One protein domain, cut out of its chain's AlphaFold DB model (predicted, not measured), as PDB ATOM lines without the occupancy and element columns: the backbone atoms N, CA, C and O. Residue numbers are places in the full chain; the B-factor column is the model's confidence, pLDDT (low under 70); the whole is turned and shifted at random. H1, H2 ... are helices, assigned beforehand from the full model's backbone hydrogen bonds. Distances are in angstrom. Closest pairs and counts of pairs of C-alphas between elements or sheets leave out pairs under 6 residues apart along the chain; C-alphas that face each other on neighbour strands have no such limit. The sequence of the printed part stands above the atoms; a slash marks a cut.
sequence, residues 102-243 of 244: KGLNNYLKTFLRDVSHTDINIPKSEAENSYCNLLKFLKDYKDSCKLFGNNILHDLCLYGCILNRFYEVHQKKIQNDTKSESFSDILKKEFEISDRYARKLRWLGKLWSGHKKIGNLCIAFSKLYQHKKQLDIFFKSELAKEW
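What this domain is: This is residues 102 to 243 of the 244 residues of an uncharacterized protein of Acyrthosiphon pisum (UniProt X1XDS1). The two longest helices, H3 and H5, cross at the core of an elongated body; H2 and H4 pack toward one end, and short helices H6 to H9, with H1 beyond them, gather loosely at the other. The 142 printed residues hold nine named helices, H1 to H9 in order, and no named strand: all helix. The whole is compact, radius of gyration of the C-alphas 15.8 A, spanning 49 by 28 by 27 A.

How they stand to each other: H3, residues 154 to 176, touches H5, residues 195 to 210, with residues 156 to 164 alone, closest C-alphas Cys 161 and Gly 205 at 3.8 A, only just about perpendicular at 70.1 degrees. H2, residues 131 to 140, forms a helical hairpin with H3, C-alphas of Leu 134 and Phe 166 closest at 5.8 A, at a shallow tilt of 30 degrees. H4, residues 183 to 191, touches H5 residues 195 to 198 alone, closest C-alphas Ser 184 and Asp 195 at 5.4 A. H6, residues 212 to 216, touches H3 residues 154 to 157 alone, closest C-alphas His 154 and Gly 215 at 3.8 A. H9, residues 238 to 243, only just touches H6, with 3 pairs of C-alphas within 8 A, the closest Lys 213 and Trp 243 at 5.2 A. H8, residues 228 to 234, is near H5; H7, residues 221 to 225, is close to H5 but not clearly touching, C-alphas of Lys 200 and Tyr 225 closest at 7.7 A. H1, residues 102 to 109, is close to H9 but not clearly touching, C-alphas of Asn 105 and Leu 239 closest at 7.8 A. Every O i to N i+4 pair is within hydrogen-bond range in H1, H2, H3, H4, H7 and H8, against 10 of 12 in H5, 0 of 1 in H6 and 0 of 2 in H9; O i to N i+3 pairs within range are 2 of 2 in H6 and 3 of 3 in H9.

Where its parts are: H3 is 33.8 A long from C-alpha 154 at (228.272, 129.677, 148.858), and H5 23.2 A. H1 begins at C-alpha 102 (232.861, 137.989, 170.060); H9 ends at C-alpha 243 (224.486, 133.577, 161.327).

The domain as a whole: The C-alphas of Thr 110 and Thr 178, the two farthest apart, are 49.1 A apart. The printed part has no cut; the links H1 to H2 and H2 to H3 are long. pLDDT is under 70 at residues 116 to 129, 144 to 151 and 178 to 179.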
ATOM      1  N   LYS A 102     233.009 136.714 170.786       88.75
ATOM      2  CA  LYS A 102     232.861 137.989 170.060       88.75
ATOM      3  C   LYS A 102     234.042 138.297 169.131       88.75
ATOM      4  O   LYS A 102     233.834 138.825 168.046       88.75
ATOM      5  N   GLY A 103     235.266 137.930 169.518       88.06
ATOM      6  CA  GLY A 103     236.451 138.155 168.686       88.06
ATOM      7  C   GLY A 103     236.419 137.347 167.389       88.06
ATOM      8  O   GLY A 103     236.764 137.868 166.332       88.06
ATOM      9  N   LEU A 104     235.946 136.097 167.452       90.69
ATOM     10  CA  LEU A 104     235.737 135.285 166.253       90.69
ATOM     11  C   LEU A 104     234.566 135.810 165.415       90.69
ATOM     12  O   LEU A 104     234.703 135.888 164.199       90.69
ATOM     13  N   ASN A 105     233.459 136.219 166.048       92.69
ATOM     14  CA  ASN A 105     232.311 136.805 165.343       92.69
ATOM     15  C   ASN A 105     232.735 138.034 164.521       92.69
ATOM     16  O   ASN A 105     232.522 138.087 163.313       92.69
ATOM     17  N   ASN A 106     233.425 138.981 165.163       91.69
ATOM     18  CA  ASN A 106     233.911 140.194 164.508       91.69
ATOM     19  C   ASN A 106     234.899 139.869 163.387       91.69
ATOM     20  O   ASN A 106     234.810 140.449 162.311       91.69
ATOM     21  N   TYR A 107     235.798 138.905 163.609       91.94
ATOM     22  CA  TYR A 107     236.712 138.430 162.575       91.94
ATOM     23  C   TYR A 107     235.968 137.901 161.343       91.94
ATOM     24  O   TYR A 107     236.283 138.305 160.228       91.94
ATOM     25  N   LEU A 108     234.966 137.035 161.521       91.12
ATOM     26  CA  LEU A 108     234.197 136.490 160.401       91.12
ATOM     27  C   LEU A 108     233.410 137.581 159.667       91.12
ATOM     28  O   LEU A 108     233.413 137.600 158.439       91.12
ATOM     29  N   LYS A 109     232.815 138.530 160.402       92.38
ATOM     30  CA  LYS A 109     232.098 139.675 159.820       92.38
ATOM     31  C   LYS A 109     232.975 140.522 158.894       92.38
ATOM     32  O   LYS A 109     232.449 141.062 157.932       92.38
ATOM     33  N   THR A 110     234.296 140.576 159.099       92.88
ATOM     34  CA  THR A 110     235.195 141.292 158.164       92.88
ATOM     35  C   THR A 110     235.228 140.699 156.752       92.88
ATOM     36  O   THR A 110     235.625 141.385 155.814       92.88
ATOM     37  N   PHE A 111     234.804 139.441 156.585       90.62
ATOM     38  CA  PHE A 111     234.722 138.763 155.289       90.62
ATOM     39  C   PHE A 111     233.291 138.675 154.751       90.62
ATOM     40  O   PHE A 111     233.098 138.161 153.651       90.62
ATOM     41  N   LEU A 112     232.292 139.126 155.513       90.69
ATOM     42  CA  LEU A 112     230.893 139.005 155.129       90.69
ATOM     43  C   LEU A 112     230.575 139.997 154.008       90.69
ATOM     44  O   LEU A 112     230.859 141.191 154.120       90.69
ATOM     45  N   ARG A 113     229.998 139.496 152.918       88.06
ATOM     46  CA  ARG A 113     229.502 140.318 151.814       88.06
ATOM     47  C   ARG A 113     227.982 140.306 151.813       88.06
ATOM     48  O   ARG A 113     227.367 139.282 152.101       88.06
ATOM     49  N   ASP A 114     227.394 141.447 151.479       79.31
ATOM     50  CA  ASP A 114     225.961 141.526 151.236       79.31
ATOM     51  C   ASP A 114     225.698 141.084 149.798       79.31
ATOM     52  O   ASP A 114     226.005 141.797 148.841       79.31
ATOM     53  N   VAL A 115     225.291 139.826 149.651       73.12
ATOM     54  CA  VAL A 115     225.086 139.173 148.360       73.12
ATOM     55  C   VAL A 115     223.801 138.375 148.457       73.12
ATOM     56  O   VAL A 115     223.683 137.455 149.269       73.12
ATOM     57  N   SER A 116     222.841 138.729 147.609       64.56
ATOM     58  CA  SER A 116     221.667 137.907 147.358       64.56
ATOM     59  C   SER A 116     222.096 136.717 146.509       64.56
ATOM     60  O   SER A 116     222.446 136.874 145.337       64.56
ATOM     61  N   HIS A 117     222.098 135.527 147.097       62.62
ATOM     62  CA  HIS A 117     222.244 134.304 146.324       62.62
ATOM     63  C   HIS A 117     220.910 133.983 145.656       62.62
ATOM     64  O   HIS A 117     219.855 134.124 146.270       62.62
ATOM     65  N   THR A 118     220.949 133.562 144.394       54.19
ATOM     66  CA  THR A 118     219.805 132.875 143.804       54.19
ATOM     67  C   THR A 118     219.548 131.617 144.623       54.19
ATOM     68  O   THR A 118     220.486 130.878 144.931       54.19
ATOM     69  N   ASP A 119     218.291 131.388 145.004       53.78
ATOM     70  CA  ASP A 119     217.883 130.184 145.723       53.78
ATOM     71  C   ASP A 119     218.151 128.959 144.843       53.78
ATOM     72  O   ASP A 119     217.317 128.530 144.043       53.78
ATOM     73  N   ILE A 120     219.345 128.380 144.962       57.31
ATOM     74  CA  ILE A 120     219.611 127.077 144.375       57.31
ATOM     75  C   ILE A 120     218.829 126.081 145.223       57.31
ATOM     76  O   ILE A 120     219.119 125.882 146.408       57.31
ATOM     77  N   ASN A 121     217.810 125.477 144.610       57.75
ATOM     78  CA  ASN A 121     216.980 124.453 145.227       57.75
ATOM     79  C   ASN A 121     217.850 123.254 145.616       57.75
ATOM     80  O   ASN A 121     218.100 122.343 144.831       57.75
ATOM     81  N   ILE A 122     218.312 123.259 146.865       64.94
ATOM     82  CA  ILE A 122     218.808 122.065 147.537       64.94
ATOM     83  C   ILE A 122     217.662 121.046 147.468       64.94
ATOM     84  O   ILE A 122     216.592 121.387 147.967       64.94
ATOM     85  N   PRO A 123     217.864 119.832 146.927       60.78
ATOM     86  CA  PRO A 123     216.892 118.740 146.966       60.78
ATOM     87  C   PRO A 123     216.124 118.700 148.297       60.78
ATOM     88  O   PRO A 123     216.754 118.567 149.343       60.78
ATOM     89  N   LYS A 124     214.807 118.883 148.353       61.44
ATOM     90  CA  LYS A 124     214.069 118.882 149.642       61.44
ATOM     91  C   LYS A 124     213.250 117.616 149.842       61.44
ATOM     92  O   LYS A 124     212.994 117.259 150.989       61.44
ATOM     93  N   SER A 125     212.884 116.918 148.770       57.66
ATOM     94  CA  SER A 125     212.060 115.710 148.858       57.66
ATOM     95  C   SER A 125     212.891 114.431 149.021       57.66
ATOM     96  O   SER A 125     214.068 114.369 148.661       57.66
ATOM     97  N   GLU A 126     212.277 113.371 149.556       55.41
ATOM     98  CA  GLU A 126     212.898 112.037 149.622       55.41
ATOM     99  C   GLU A 126     213.232 111.481 148.229       55.41
ATOM    100  O   GLU A 126     214.284 110.869 148.057       55.41
ATOM    101  N   ALA A 127     212.401 111.767 147.220       54.69
ATOM    102  CA  ALA A 127     212.640 111.363 145.834       54.69
ATOM    103  C   ALA A 127     213.884 112.049 145.226       54.69
ATOM    104  O   ALA A 127     214.665 111.426 144.501       54.69
ATOM    105  N   GLU A 128     214.125 113.318 145.560       63.91
ATOM    106  CA  GLU A 128     215.315 114.057 145.116       63.91
ATOM    107  C   GLU A 128     216.585 113.656 145.889       63.91
ATOM    108  O   GLU A 128     217.691 113.809 145.373       63.91
ATOM    109  N   ASN A 129     216.445 113.078 147.087       69.94
ATOM    110  CA  ASN A 129     217.553 112.542 147.887       69.94
ATOM    111  C   ASN A 129     217.933 111.092 147.516       69.94
ATOM    112  O   ASN A 129     218.640 110.424 148.273       69.94
ATOM    113  N   SER A 130     217.497 110.590 146.355       83.06
ATOM    114  CA  SER A 130     217.941 109.283 145.864       83.06
ATOM    115  C   SER A 130     219.451 109.275 145.582       83.06
ATOM    116  O   SER A 130     220.039 110.283 145.181       83.06
ATOM    117  N   TYR A 131     220.092 108.115 145.757       84.69
ATOM    118  CA  TYR A 131     221.533 107.952 145.523       84.69
ATOM    119  C   TYR A 131     221.954 108.427 144.122       84.69
ATOM    120  O   TYR A 131     222.943 109.142 143.981       84.69
ATOM    121  N   CYS A 132     221.178 108.071 143.092       84.50
ATOM    122  CA  CYS A 132     221.450 108.438 141.702       84.50
ATOM    123  C   CYS A 132     221.310 109.947 141.458       84.50
ATOM    124  O   CYS A 132     222.145 110.524 140.765       84.50
ATOM    125  N   ASN A 133     220.301 110.592 142.052       85.62
ATOM    126  CA  ASN A 133     220.077 112.031 141.894       85.62
ATOM    127  C   ASN A 133     221.189 112.844 142.562       85.62
ATOM    128  O   ASN A 133     221.738 113.759 141.950       85.62
ATOM    129  N   LEU A 134     221.582 112.462 143.781       87.75
ATOM    130  CA  LEU A 134     222.684 113.100 144.503       87.75
ATOM    131  C   LEU A 134     224.023 112.908 143.776       87.75
ATOM    132  O   LEU A 134     224.794 113.858 143.650       87.75
ATOM    133  N   LEU A 135     224.287 111.702 143.261       88.81
ATOM    134  CA  LEU A 135     225.481 111.416 142.465       88.81
ATOM    135  C   LEU A 135     225.527 112.274 141.194       88.81
ATOM    136  O   LEU A 135     226.566 112.861 140.902       88.81
ATOM    137  N   LYS A 136     224.410 112.367 140.460       87.62
ATOM    138  CA  LYS A 136     224.307 113.190 139.248       87.62
ATOM    139  C   LYS A 136     224.564 114.665 139.558       87.62
ATOM    140  O   LYS A 136     225.435 115.263 138.941       87.62
ATOM    141  N   PHE A 137     223.909 115.209 140.583       85.12
ATOM    142  CA  PHE A 137     224.120 116.594 141.007       85.12
ATOM    143  C   PHE A 137     225.594 116.881 141.328       85.12
ATOM    144  O   PHE A 137     226.159 117.873 140.877       85.12
ATOM    145  N   LEU A 138     226.243 116.002 142.098       88.38
ATOM    146  CA  LEU A 138     227.648 116.179 142.475       88.38
ATOM    147  C   LEU A 138     228.604 116.101 141.281       88.38
ATOM    148  O   LEU A 138     229.663 116.728 141.325       88.38
ATOM    149  N   LYS A 139     228.255 115.346 140.235       87.75
ATOM    150  CA  LYS A 139     229.013 115.319 138.980       87.75
ATOM    151  C   LYS A 139     228.837 116.617 138.203       87.75
ATOM    152  O   LYS A 139     229.838 117.218 137.829       87.75
ATOM    153  N   ASP A 140     227.599 117.077 138.049       83.06
ATOM    154  CA  ASP A 140     227.274 118.284 137.283       83.06
ATOM    155  C   ASP A 140     227.912 119.546 137.903       83.06
ATOM    156  O   ASP A 140     228.338 120.449 137.189       83.06
ATOM    157  N   TYR A 141     228.060 119.585 139.233       78.25
ATOM    158  CA  TYR A 141     228.656 120.707 139.978       78.25
ATOM    159  C   TYR A 141     230.146 120.520 140.336       78.25
ATOM    160  O   TYR A 141     230.724 121.339 141.064       78.25
ATOM    161  N   LYS A 142     230.792 119.448 139.857       75.88
ATOM    162  CA  LYS A 142     232.185 119.100 140.199       75.88
ATOM    163  C   LYS A 142     233.176 120.187 139.786       75.88
ATOM    164  O   LYS A 142     234.075 120.517 140.559       75.88
ATOM    165  N   ASP A 143     233.015 120.754 138.595       71.06
ATOM    166  CA  ASP A 143     233.960 121.741 138.064       71.06
ATOM    167  C   ASP A 143     233.671 123.154 138.566       71.06
ATOM    168  O   ASP A 143     234.607 123.924 138.795       71.06
ATOM    169  N   SER A 144     232.409 123.448 138.900       63.81
ATOM    170  CA  SER A 144     232.048 124.658 139.640       63.81
ATOM    171  C   SER A 144     232.846 124.760 140.934       63.81
ATOM    172  O   SER A 144     233.219 125.868 141.283       63.81
ATOM    173  N   CYS A 145     233.186 123.622 141.571       58.75
ATOM    174  CA  CYS A 145     233.970 123.491 142.810       58.75
ATOM    175  C   CYS A 145     235.491 123.747 142.677       58.75
ATOM    176  O   CYS A 145     236.172 123.873 143.700       58.75
ATOM    177  N   LYS A 146     236.048 123.805 141.459       59.53
ATOM    178  CA  LYS A 146     237.507 123.884 141.219       59.53
ATOM    179  C   LYS A 146     238.049 125.320 141.093       59.53
ATOM    180  O   LYS A 146     239.261 125.507 141.148       59.53
ATOM    181  N   LEU A 147     237.190 126.338 140.994       52.66
ATOM    182  CA  LEU A 147     237.569 127.720 140.634       52.66
ATOM    183  C   LEU A 147     237.868 128.682 141.810       52.66
ATOM    184  O   LEU A 147     237.936 129.896 141.617       52.66
ATOM    185  N   PHE A 148     238.061 128.211 143.045       53.47
ATOM    186  CA  PHE A 148     238.028 129.117 144.210       53.47
ATOM    187  C   PHE A 148     239.390 129.700 144.610       53.47
ATOM    188  O   PHE A 148     240.075 129.194 145.503       53.47
ATOM    189  N   GLY A 149     239.712 130.844 143.993       50.91
ATOM    190  CA  GLY A 149     240.434 131.954 144.635       50.91
ATOM    191  C   GLY A 149     239.575 132.627 145.723       50.91
ATOM    192  O   GLY A 149     238.700 131.977 146.284       50.91
ATOM    193  N   ASN A 150     239.802 133.905 146.054       53.19
ATOM    194  CA  ASN A 150     239.051 134.680 147.074       53.19
ATOM    195  C   ASN A 150     237.558 134.916 146.715       53.19
ATOM    196  O   ASN A 150     237.087 136.048 146.668       53.19
ATOM    197  N   ASN A 151     236.808 133.849 146.476       67.31
ATOM    198  CA  ASN A 151     235.412 133.856 146.075       67.31
ATOM    199  C   ASN A 151     234.515 133.532 147.277       67.31
ATOM    200  O   ASN A 151     234.970 133.074 148.328       67.31
ATOM    201  N   ILE A 152     233.229 133.824 147.120       79.44
ATOM    202  CA  ILE A 152     232.200 133.591 148.130       79.44
ATOM    203  C   ILE A 152     232.066 132.078 148.381       79.44
ATOM    204  O   ILE A 152     232.086 131.285 147.442       79.44
ATOM    205  N   LEU A 153     231.944 131.664 149.645       88.00
ATOM    206  CA  LEU A 153     231.906 130.247 150.032       88.00
ATOM    207  C   LEU A 153     230.622 129.504 149.636       88.00
ATOM    208  O   LEU A 153     230.560 128.289 149.825       88.00
ATOM    209  N   HIS A 154     229.608 130.202 149.129       87.44
ATOM    210  CA  HIS A 154     228.272 129.677 148.858       87.44
ATOM    211  C   HIS A 154     228.281 128.343 148.101       87.44
ATOM    212  O   HIS A 154     227.731 127.358 148.593       87.44
ATOM    213  N   ASP A 155     228.982 128.263 146.972       84.31
ATOM    214  CA  ASP A 155     228.967 127.061 146.130       84.31
ATOM    215  C   ASP A 155     229.690 125.883 146.791       84.31
ATOM    216  O   ASP A 155     229.232 124.741 146.723       84.31
ATOM    217  N   LEU A 156     230.770 126.155 147.532       87.94
ATOM    218  CA  LEU A 156     231.451 125.145 148.347       87.94
ATOM    219  C   LEU A 156     230.561 124.647 149.492       87.94
ATOM    220  O   LEU A 156     230.598 123.462 149.837       87.94
ATOM    221  N   CYS A 157     229.763 125.534 150.086       90.31
ATOM    222  CA  CYS A 157     228.804 125.173 151.122       90.31
ATOM    223  C   CYS A 157     227.675 124.302 150.558       90.31
ATOM    224  O   CYS A 157     227.340 123.275 151.155       90.31
ATOM    225  N   LEU A 158     227.134 124.677 149.397       87.19
ATOM    226  CA  LEU A 158     226.116 123.916 148.681       87.19
ATOM    227  C   LEU A 158     226.630 122.523 148.324       87.19
ATOM    228  O   LEU A 158     226.029 121.524 148.723       87.19
ATOM    229  N   TYR A 159     227.780 122.448 147.655       88.75
ATOM    230  CA  TYR A 159     228.399 121.179 147.290       88.75
ATOM    231  C   TYR A 159     228.673 120.313 148.521       88.75
ATOM    232  O   TYR A 159     228.329 119.134 148.552       88.75
ATOM    233  N   GLY A 160     229.224 120.909 149.582       92.31
ATOM    234  CA  GLY A 160     229.457 120.233 150.855       92.31
ATOM    235  C   GLY A 160     228.182 119.677 151.493       92.31
ATOM    236  O   GLY A 160     228.211 118.592 152.080       92.31
ATOM    237  N   CYS A 161     227.060 120.391 151.368       90.50
ATOM    238  CA  CYS A 161     225.760 119.975 151.889       90.50
ATOM    239  C   CYS A 161     225.241 118.737 151.143       90.50
ATOM    240  O   CYS A 161     224.902 117.731 151.774       90.50
ATOM    241  N   ILE A 162     225.265 118.764 149.808       89.81
ATOM    242  CA  ILE A 162     224.851 117.626 148.974       89.81
ATOM    243  C   ILE A 162     225.781 116.430 149.175       89.81
ATOM    244  O   ILE A 162     225.314 115.306 149.359       89.81
ATOM    245  N   LEU A 163     227.092 116.667 149.244       92.62
ATOM    246  CA  LEU A 163     228.085 115.625 149.495       92.62
ATOM    247  C   LEU A 163     227.865 114.943 150.848       92.62
ATOM    248  O   LEU A 163     228.105 113.742 150.994       92.62
ATOM    249  N   ASN A 164     227.401 115.693 151.850       93.38
ATOM    250  CA  ASN A 164     227.063 115.118 153.141       93.38
ATOM    251  C   ASN A 164     225.844 114.194 153.072       93.38
ATOM    252  O   ASN A 164     225.881 113.104 153.636       93.38
ATOM    253  N   ARG A 165     224.801 114.587 152.343       90.81
ATOM    254  CA  ARG A 165     223.622 113.732 152.144       90.81
ATOM    255  C   ARG A 165     223.951 112.488 151.338       90.81
ATOM    256  O   ARG A 165     223.534 111.397 151.703       90.81
ATOM    257  N   PHE A 166     224.755 112.639 150.289       92.12
ATOM    258  CA  PHE A 166     225.234 111.509 149.500       92.12
ATOM    259  C   PHE A 166     225.986 110.500 150.373       92.12
ATOM    260  O   PHE A 166     225.742 109.299 150.282       92.12
ATOM    261  N   TYR A 167     226.832 110.986 151.284       93.25
ATOM    262  CA  TYR A 167     227.486 110.132 152.269       93.25
ATOM    263  C   TYR A 167     226.487 109.416 153.190       93.25
ATOM    264  O   TYR A 167     226.616 108.216 153.393       93.25
ATOM    265  N   GLU A 168     225.485 110.113 153.725       91.06
ATOM    266  CA  GLU A 168     224.471 109.508 154.603       91.06
ATOM    267  C   GLU A 168     223.661 108.414 153.890       91.06
ATOM    268  O   GLU A 168     223.443 107.341 154.455       91.06
ATOM    269  N   VAL A 169     223.272 108.643 152.632       89.81
ATOM    270  CA  VAL A 169     222.586 107.639 151.800       89.81
ATOM    271  C   VAL A 169     223.509 106.457 151.495       89.81
ATOM    272  O   VAL A 169     223.081 105.306 151.581       89.81
ATOM    273  N   HIS A 170     224.784 106.711 151.192       89.88
ATOM    274  CA  HIS A 170     225.777 105.658 150.955       89.88
ATOM    275  C   HIS A 170     226.003 104.777 152.190       89.88
ATOM    276  O   HIS A 170     226.023 103.555 152.070       89.88
ATOM    277  N   GLN A 171     226.088 105.366 153.386       89.44
ATOM    278  CA  GLN A 171     226.229 104.602 154.632       89.44
ATOM    279  C   GLN A 171     225.023 103.692 154.892       89.44
ATOM    280  O   GLN A 171     225.207 102.528 155.244       89.44
ATOM    281  N   LYS A 172     223.797 104.182 154.657       86.94
ATOM    282  CA  LYS A 172     222.579 103.357 154.745       86.94
ATOM    283  C   LYS A 172     222.592 102.210 153.731       86.94
ATOM    284  O   LYS A 172     222.158 101.110 154.051       86.94
ATOM    285  N   LYS A 173     223.117 102.448 152.524       83.75
ATOM    286  CA  LYS A 173     223.261 101.406 151.500       83.75
ATOM    287  C   LYS A 173     224.234 100.308 151.939       83.75
ATOM    288  O   LYS A 173     223.871  99.146 151.851       83.75
ATOM    289  N   ILE A 174     225.413 100.657 152.465       84.38
ATOM    290  CA  ILE A 174     226.385  99.665 152.970       84.38
ATOM    291  C   ILE A 174     225.781  98.802 154.085       84.38
ATOM    292  O   ILE A 174     226.011  97.599 154.116       84.38
ATOM    293  N   GLN A 175     225.007  99.397 154.996       79.31
ATOM    294  CA  GLN A 175     224.370  98.648 156.087       79.31
ATOM    295  C   GLN A 175     223.421  97.554 155.580       79.31
ATOM    296  O   GLN A 175     223.277  96.526 156.236       79.31
ATOM    297  N   ASN A 176     222.818  97.761 154.409       77.56
ATOM    298  CA  ASN A 176     221.868  96.832 153.807       77.56
ATOM    299  C   ASN A 176     222.512  95.872 152.791       77.56
ATOM    300  O   ASN A 176     221.853  94.927 152.369       77.56
ATOM    301  N   ASP A 177     223.761  96.109 152.376       77.25
ATOM    302  CA  ASP A 177     224.336  95.504 151.170       77.25
ATOM    303  C   ASP A 177     225.809  95.101 151.396       77.25
ATOM    304  O   ASP A 177     226.708  95.938 151.507       77.25
ATOM    305  N   THR A 178     226.083  93.793 151.458       59.25
ATOM    306  CA  THR A 178     227.369  93.222 151.916       59.25
ATOM    307  C   THR A 178     228.549  93.447 150.955       59.25
ATOM    308  O   THR A 178     229.686  93.143 151.310       59.25
ATOM    309  N   LYS A 179     228.310  93.961 149.738       62.62
ATOM    310  CA  LYS A 179     229.322  94.148 148.674       62.62
ATOM    311  C   LYS A 179     229.392  95.582 148.125       62.62
ATOM    312  O   LYS A 179     229.682  95.784 146.948       62.62
ATOM    313  N   SER A 180     229.111  96.594 148.943       76.19
ATOM    314  CA  SER A 180     229.196  97.987 148.488       76.19
ATOM    315  C   SER A 180     230.644  98.499 148.421       76.19
ATOM    316  O   SER A 180     231.421  98.333 149.358       76.19
ATOM    317  N   GLU A 181     230.972  99.199 147.330       87.00
ATOM    318  CA  GLU A 181     232.213  99.966 147.151       87.00
ATOM    319  C   GLU A 181     232.401 100.985 148.289       87.00
ATOM    320  O   GLU A 181     231.426 101.567 148.796       87.00
ATOM    321  N   SER A 182     233.655 101.205 148.706       90.81
ATOM    322  CA  SER A 182     233.957 102.150 149.777       90.81
ATOM    323  C   SER A 182     233.678 103.587 149.328       90.81
ATOM    324  O   SER A 182     233.833 103.949 148.161       90.81
ATOM    325  N   PHE A 183     233.295 104.453 150.271       91.69
ATOM    326  CA  PHE A 183     233.022 105.854 149.937       91.69
ATOM    327  C   PHE A 183     234.268 106.555 149.382       91.69
ATOM    328  O   PHE A 183     234.162 107.382 148.486       91.69
ATOM    329  N   SER A 184     235.455 106.209 149.891       92.88
ATOM    330  CA  SER A 184     236.718 106.789 149.425       92.88
ATOM    331  C   SER A 184     237.004 106.447 147.962       92.88
ATOM    332  O   SER A 184     237.513 107.302 147.235       92.88
ATOM    333  N   ASP A 185     236.665 105.234 147.526       92.94
ATOM    334  CA  ASP A 185     236.871 104.804 146.141       92.94
ATOM    335  C   ASP A 185     235.936 105.560 145.199       92.94
ATOM    336  O   ASP A 185     236.400 106.139 144.216       92.94
ATOM    337  N   ILE A 186     234.658 105.696 145.573       91.81
ATOM    338  CA  ILE A 186     233.681 106.516 144.841       91.81
ATOM    339  C   ILE A 186     234.162 107.967 144.740       91.81
ATOM    340  O   ILE A 186     234.123 108.559 143.664       91.81
ATOM    341  N   LEU A 187     234.654 108.548 145.840       92.12
ATOM    342  CA  LEU A 187     235.152 109.924 145.840       92.12
ATOM    343  C   LEU A 187     236.302 110.135 144.855       92.12
ATOM    344  O   LEU A 187     236.336 111.140 144.141       92.12
ATOM    345  N   LYS A 188     237.239 109.185 144.815       91.25
ATOM    346  CA  LYS A 188     238.394 109.243 143.924       91.25
ATOM    347  C   LYS A 188     237.980 109.025 142.469       91.25
ATOM    348  O   LYS A 188     238.411 109.787 141.609       91.25
ATOM    349  N   LYS A 189     237.145 108.017 142.211       90.69
ATOM    350  CA  LYS A 189     236.722 107.587 140.874       90.69
ATOM    351  C   LYS A 189     235.754 108.566 140.213       90.69
ATOM    352  O   LYS A 189     235.943 108.922 139.059       90.69
ATOM    353  N   GLU A 190     234.732 109.009 140.938       89.56
ATOM    354  CA  GLU A 190     233.644 109.810 140.369       89.56
ATOM    355  C   GLU A 190     233.918 111.318 140.473       89.56
ATOM    356  O   GLU A 190     233.557 112.088 139.580       89.56
ATOM    357  N   PHE A 191     234.590 111.764 141.542       87.69
ATOM    358  CA  PHE A 191     234.744 113.192 141.845       87.69
ATOM    359  C   PHE A 191     236.191 113.696 141.845       87.69
ATOM    360  O   PHE A 191     236.384 114.901 141.978       87.69
ATOM    361  N   GLU A 192     237.199 112.831 141.682       89.69
ATOM    362  CA  GLU A 192     238.630 113.197 141.727       89.69
ATOM    363  C   GLU A 192     239.046 113.930 143.019       89.69
ATOM    364  O   GLU A 192     240.009 114.698 143.034       89.69
ATOM    365  N   ILE A 193     238.342 113.706 144.134       89.94
ATOM    366  CA  ILE A 193     238.687 114.319 145.422       89.94
ATOM    367  C   ILE A 193     239.142 113.276 146.431       89.94
ATOM    368  O   ILE A 193     238.622 112.167 146.512       89.94
ATOM    369  N   SER A 194     240.107 113.660 147.267       91.38
ATOM    370  CA  SER A 194     240.506 112.828 148.402       91.38
ATOM    371  C   SER A 194     239.408 112.782 149.467       91.38
ATOM    372  O   SER A 194     238.766 113.797 149.755       91.38
ATOM    373  N   ASP A 195     239.276 111.644 150.154       92.69
ATOM    374  CA  ASP A 195     238.401 111.510 151.328       92.69
ATOM    375  C   ASP A 195     238.677 112.591 152.388       92.69
ATOM    376  O   ASP A 195     237.767 113.170 152.988       92.69
ATOM    377  N   ARG A 196     239.953 112.955 152.568       93.50
ATOM    378  CA  ARG A 196     240.344 114.031 153.479       93.50
ATOM    379  C   ARG A 196     239.714 115.366 153.092       93.50
ATOM    380  O   ARG A 196     239.283 116.089 153.986       93.50
ATOM    381  N   TYR A 197     239.701 115.717 151.808       92.31
ATOM    382  CA  TYR A 197     239.097 116.961 151.327       92.31
ATOM    383  C   TYR A 197     237.569 116.904 151.396       92.31
ATOM    384  O   TYR A 197     236.955 117.826 151.937       92.31
ATOM    385  N   ALA A 198     236.972 115.781 150.988       92.81
ATOM    386  CA  ALA A 198     235.536 115.535 151.100       92.81
ATOM    387  C   ALA A 198     235.031 115.712 152.539       92.81
ATOM    388  O   ALA A 198     234.034 116.392 152.770       92.81
ATOM    389  N   ARG A 199     235.758 115.202 153.543       95.25
ATOM    390  CA  ARG A 199     235.431 115.425 154.962       95.25
ATOM    391  C   ARG A 199     235.373 116.903 155.345       95.25
ATOM    392  O   ARG A 199     234.506 117.282 156.132       95.25
ATOM    393  N   LYS A 200     236.261 117.741 154.797       95.00
ATOM    394  CA  LYS A 200     236.229 119.192 155.041       95.00
ATOM    395  C   LYS A 200     235.001 119.824 154.394       95.00
ATOM    396  O   LYS A 200     234.322 120.602 155.055       95.00
ATOM    397  N   LEU A 201     234.710 119.476 153.140       93.31
ATOM    398  CA  LEU A 201     233.540 119.982 152.417       93.31
ATOM    399  C   LEU A 201     232.239 119.604 153.128       93.31
ATOM    400  O   LEU A 201     231.413 120.471 153.389       93.31
ATOM    401  N   ARG A 202     232.089 118.342 153.546       94.69
ATOM    402  CA  ARG A 202     230.921 117.901 154.327       94.69
ATOM    403  C   ARG A 202     230.773 118.673 155.633       94.69
ATOM    404  O   ARG A 202     229.663 119.030 156.006       94.69
ATOM    405  N   TRP A 203     231.879 118.943 156.330       96.06
ATOM    406  CA  TRP A 203     231.853 119.781 157.531       96.06
ATOM    407  C   TRP A 203     231.339 121.194 157.227       96.06
ATOM    408  O   TRP A 203     230.453 121.667 157.933       96.06
ATOM    409  N   LEU A 204     231.839 121.829 156.162       94.62
ATOM    410  CA  LEU A 204     231.385 123.154 155.737       94.62
ATOM    411  C   LEU A 204     229.890 123.147 155.381       94.62
ATOM    412  O   LEU A 204     229.151 124.014 155.833       94.62
ATOM    413  N   GLY A 205     229.439 122.138 154.635       92.88
ATOM    414  CA  GLY A 205     228.037 121.971 154.259       92.88
ATOM    415  C   GLY A 205     227.103 121.792 155.452       92.88
ATOM    416  O   GLY A 205     226.054 122.430 155.510       92.88
ATOM    417  N   LYS A 206     227.500 120.979 156.443       92.62
ATOM    418  CA  LYS A 206     226.760 120.858 157.711       92.62
ATOM    419  C   LYS A 206     226.683 122.196 158.431       92.62
ATOM    420  O   LYS A 206     225.602 122.589 158.851       92.62
ATOM    421  N   LEU A 207     227.805 122.903 158.536       93.00
ATOM    422  CA  LEU A 207     227.856 124.199 159.203       93.00
ATOM    423  C   LEU A 207     226.919 125.214 158.531       93.00
ATOM    424  O   LEU A 207     226.117 125.854 159.199       93.00
ATOM    425  N   TRP A 208     226.962 125.293 157.203       92.19
ATOM    426  CA  TRP A 208     226.109 126.178 156.413       92.19
ATOM    427  C   TRP A 208     224.624 125.799 156.441       92.19
ATOM    428  O   TRP A 208     223.764 126.666 156.318       92.19
ATOM    429  N   SER A 209     224.287 124.517 156.610       87.25
ATOM    430  CA  SER A 209     222.886 124.091 156.700       87.25
ATOM    431  C   SER A 209     222.138 124.722 157.878       87.25
ATOM    432  O   SER A 209     220.961 125.030 157.714       87.25
ATOM    433  N   GLY A 210     222.830 124.970 158.996       86.88
ATOM    434  CA  GLY A 210     222.287 125.672 160.164       86.88
ATOM    435  C   GLY A 210     222.589 127.172 160.206       86.88
ATOM    436  O   GLY A 210     221.967 127.882 160.982       86.88
ATOM    437  N   HIS A 211     223.533 127.655 159.394       91.50
ATOM    438  CA  HIS A 211     224.024 129.035 159.444       91.50
ATOM    439  C   HIS A 211     224.287 129.566 158.031       91.50
ATOM    440  O   HIS A 211     225.412 129.487 157.512       91.50
ATOM    441  N   LYS A 212     223.248 130.078 157.364       89.12
ATOM    442  CA  LYS A 212     223.294 130.342 155.919       89.12
ATOM    443  C   LYS A 212     224.240 131.472 155.549       89.12
ATOM    444  O   LYS A 212     224.878 131.402 154.495       89.12
ATOM    445  N   LYS A 213     224.444 132.438 156.448       90.88
ATOM    446  CA  LYS A 213     225.346 133.582 156.225       90.88
ATOM    447  C   LYS A 213     226.812 133.193 156.041       90.88
ATOM    448  O   LYS A 213     227.590 133.982 155.517       90.88
ATOM    449  N   ILE A 214     227.202 131.972 156.419       91.69
ATOM    450  CA  ILE A 214     228.545 131.437 156.140       91.69
ATOM    451  C   ILE A 214     228.813 131.365 154.636       91.69
ATOM    452  O   ILE A 214     229.949 131.581 154.213       91.69
ATOM    453  N   GLY A 215     227.773 131.101 153.839       89.56
ATOM    454  CA  GLY A 215     227.871 131.084 152.384       89.56
ATOM    455  C   GLY A 215     228.420 132.401 151.850       89.56
ATOM    456  O   GLY A 215     229.269 132.375 150.974       89.56
ATOM    457  N   ASN A 216     228.060 133.525 152.472       90.69
ATOM    458  CA  ASN A 216     228.383 134.880 152.027       90.69
ATOM    459  C   ASN A 216     229.791 135.350 152.441       90.69
ATOM    460  O   ASN A 216     230.158 136.510 152.230       90.69
ATOM    461  N   LEU A 217     230.590 134.483 153.067       90.56
ATOM    462  CA  LEU A 217     231.955 134.822 153.444       90.56
ATOM    463  C   LEU A 217     232.863 134.809 152.210       90.56
ATOM    464  O   LEU A 217     233.055 133.780 151.567       90.56
ATOM    465  N   CYS A 218     233.485 135.948 151.923       90.12
ATOM    466  CA  CYS A 218     234.543 136.097 150.929       90.12
ATOM    467  C   CYS A 218     235.895 135.774 151.585       90.12
ATOM    468  O   CYS A 218     236.706 136.647 151.903       90.12
ATOM    469  N   ILE A 219     236.108 134.492 151.877       87.12
ATOM    470  CA  ILE A 219     237.314 133.986 152.532       87.12
ATOM    471  C   ILE A 219     237.717 132.655 151.905       87.12
ATOM    472  O   ILE A 219     236.881 131.788 151.677       87.12
ATOM    473  N   ALA A 220     239.017 132.452 151.686       88.00
ATOM    474  CA  ALA A 220     239.514 131.158 151.240       88.00
ATOM    475  C   ALA A 220     239.087 130.040 152.211       88.00
ATOM    476  O   ALA A 220     239.300 130.138 153.427       88.00
ATOM    477  N   PHE A 221     238.554 128.940 151.676       89.00
ATOM    478  CA  PHE A 221     238.087 127.816 152.490       89.00
ATOM    479  C   PHE A 221     239.187 127.254 153.401       89.00
ATOM    480  O   PHE A 221     238.951 126.952 154.571       89.00
ATOM    481  N   SER A 222     240.424 127.186 152.904       88.12
ATOM    482  CA  SER A 222     241.586 126.762 153.690       88.12
ATOM    483  C   SER A 222     241.806 127.642 154.926       88.12
ATOM    484  O   SER A 222     242.105 127.114 155.997       88.12
ATOM    485  N   LYS A 223     241.609 128.960 154.802       88.94
ATOM    486  CA  LYS A 223     241.744 129.940 155.886       88.94
ATOM    487  C   LYS A 223     240.607 129.810 156.897       88.94
ATOM    488  O   LYS A 223     240.884 129.772 158.092       88.94
ATOM    489  N   LEU A 224     239.364 129.639 156.444       91.44
ATOM    490  CA  LEU A 224     238.241 129.355 157.345       91.44
ATOM    491  C   LEU A 224     238.474 128.048 158.124       91.44
ATOM    492  O   LEU A 224     238.356 128.010 159.349       91.44
ATOM    493  N   TYR A 225     238.889 126.986 157.428       92.06
ATOM    494  CA  TYR A 225     239.097 125.662 158.016       92.06
ATOM    495  C   TYR A 225     240.216 125.633 159.072       92.06
ATOM    496  O   TYR A 225     240.174 124.813 159.991       92.06
ATOM    497  N   GLN A 226     241.196 126.547 159.015       91.56
ATOM    498  CA  GLN A 226     242.204 126.698 160.081       91.56
ATOM    499  C   GLN A 226     241.580 127.031 161.446       91.56
ATOM    500  O   GLN A 226     242.174 126.715 162.479       91.56
ATOM    501  N   HIS A 227     240.381 127.617 161.457       92.19
ATOM    502  CA  HIS A 227     239.623 127.958 162.659       92.19
ATOM    503  C   HIS A 227     238.530 126.935 163.000       92.19
ATOM    504  O   HIS A 227     237.710 127.206 163.874       92.19
ATOM    505  N   LYS A 228     238.519 125.747 162.368       93.69
ATOM    506  CA  LYS A 228     237.470 124.723 162.541       93.69
ATOM    507  C   LYS A 228     237.071 124.495 164.000       93.69
ATOM    508  O   LYS A 228     235.892 124.527 164.314       93.69
ATOM    509  N   LYS A 229     238.042 124.273 164.896       92.44
ATOM    510  CA  LYS A 229     237.753 123.972 166.310       92.44
ATOM    511  C   LYS A 229     237.037 125.130 167.007       92.44
ATOM    512  O   LYS A 229     236.155 124.901 167.820       92.44
ATOM    513  N   GLN A 230     237.433 126.363 166.706       92.88
ATOM    514  CA  GLN A 230     236.822 127.560 167.270       92.88
ATOM    515  C   GLN A 230     235.430 127.798 166.680       92.88
ATOM    516  O   GLN A 230     234.526 128.160 167.423       92.88
ATOM    517  N   LEU A 231     235.246 127.530 165.384       93.81
ATOM    518  CA  LEU A 231     233.947 127.597 164.711       93.81
ATOM    519  C   LEU A 231     232.977 126.550 165.276       93.81
ATOM    520  O   LEU A 231     231.865 126.904 165.639       93.81
ATOM    521  N   ASP A 232     233.419 125.302 165.461       93.38
ATOM    522  CA  ASP A 232     232.604 124.222 166.045       93.38
ATOM    523  C   ASP A 232     232.089 124.560 167.457       93.38
ATOM    524  O   ASP A 232     231.035 124.077 167.865       93.38
ATOM    525  N   ILE A 233     232.844 125.358 168.221       92.38
ATOM    526  CA  ILE A 233     232.435 125.849 169.546       92.38
ATOM    527  C   ILE A 233     231.519 127.068 169.399       92.38
ATOM    528  O   ILE A 233     230.482 127.145 170.051       92.38
ATOM    529  N   PHE A 234     231.890 128.019 168.542       93.69
ATOM    530  CA  PHE A 234     231.146 129.257 168.323       93.69
ATOM    531  C   PHE A 234     229.724 129.005 167.816       93.69
ATOM    532  O   PHE A 234     228.782 129.576 168.358       93.69
ATOM    533  N   PHE A 235     229.552 128.099 166.856       91.25
ATOM    534  CA  PHE A 235     228.248 127.771 166.272       91.25
ATOM    535  C   PHE A 235     227.350 126.908 167.178       91.25
ATOM    536  O   PHE A 235     226.251 126.533 166.794       91.25
ATOM    537  N   LYS A 236     227.788 126.626 168.411       89.50
ATOM    538  CA  LYS A 236     226.948 126.075 169.489       89.50
ATOM    539  C   LYS A 236     226.544 127.126 170.526       89.50
ATOM    540  O   LYS A 236     225.869 126.796 171.495       89.50
ATOM    541  N   SER A 237     227.014 128.364 170.374       89.19
ATOM    542  CA  SER A 237     226.734 129.468 171.295       89.19
ATOM    543  C   SER A 237     225.540 130.299 170.831       89.19
ATOM    544  O   SER A 237     225.161 130.252 169.665       89.19
ATOM    545  N   GLU A 238     224.987 131.131 171.713       86.75
ATOM    546  CA  GLU A 238     223.859 132.010 171.368       86.75
ATOM    547  C   GLU A 238     224.184 133.022 170.260       86.75
ATOM    548  O   GLU A 238     223.302 133.397 169.492       86.75
ATOM    549  N   LEU A 239     225.456 133.416 170.119       85.56
ATOM    550  CA  LEU A 239     225.913 134.324 169.058       85.56
ATOM    551  C   LEU A 239     225.780 133.710 167.654       85.56
ATOM    552  O   LEU A 239     225.826 134.436 166.663       85.56
ATOM    553  N   ALA A 240     225.611 132.388 167.556       88.69
ATOM    554  CA  ALA A 240     225.401 131.690 166.293       88.69
ATOM    555  C   ALA A 240     224.080 132.078 165.612       88.69
ATOM    556  O   ALA A 240     223.999 132.009 164.390       88.69
ATOM    557  N   LYS A 241     223.085 132.555 166.377       89.06
ATOM    558  CA  LYS A 241     221.793 133.029 165.848       89.06
ATOM    559  C   LYS A 241     221.949 134.195 164.874       89.06
ATOM    560  O   LYS A 241     221.146 134.370 163.971       89.06
ATOM    561  N   GLU A 242     223.019 134.984 165.008       89.31
ATOM    562  CA  GLU A 242     223.328 136.055 164.053       89.31
ATOM    563  C   GLU A 242     223.685 135.527 162.656       89.31
ATOM    564  O   GLU A 242     223.718 136.316 161.710       89.31
ATOM    565  N   TRP A 243     223.979 134.232 162.531       90.75
ATOM    566  CA  TRP A 243     224.486 133.577 161.327       90.75
ATOM    567  C   TRP A 243     223.500 132.615 160.666       90.75
ATOM    568  O   TRP A 243     223.831 132.096 159.597       90.75
TER     569      TRP A 243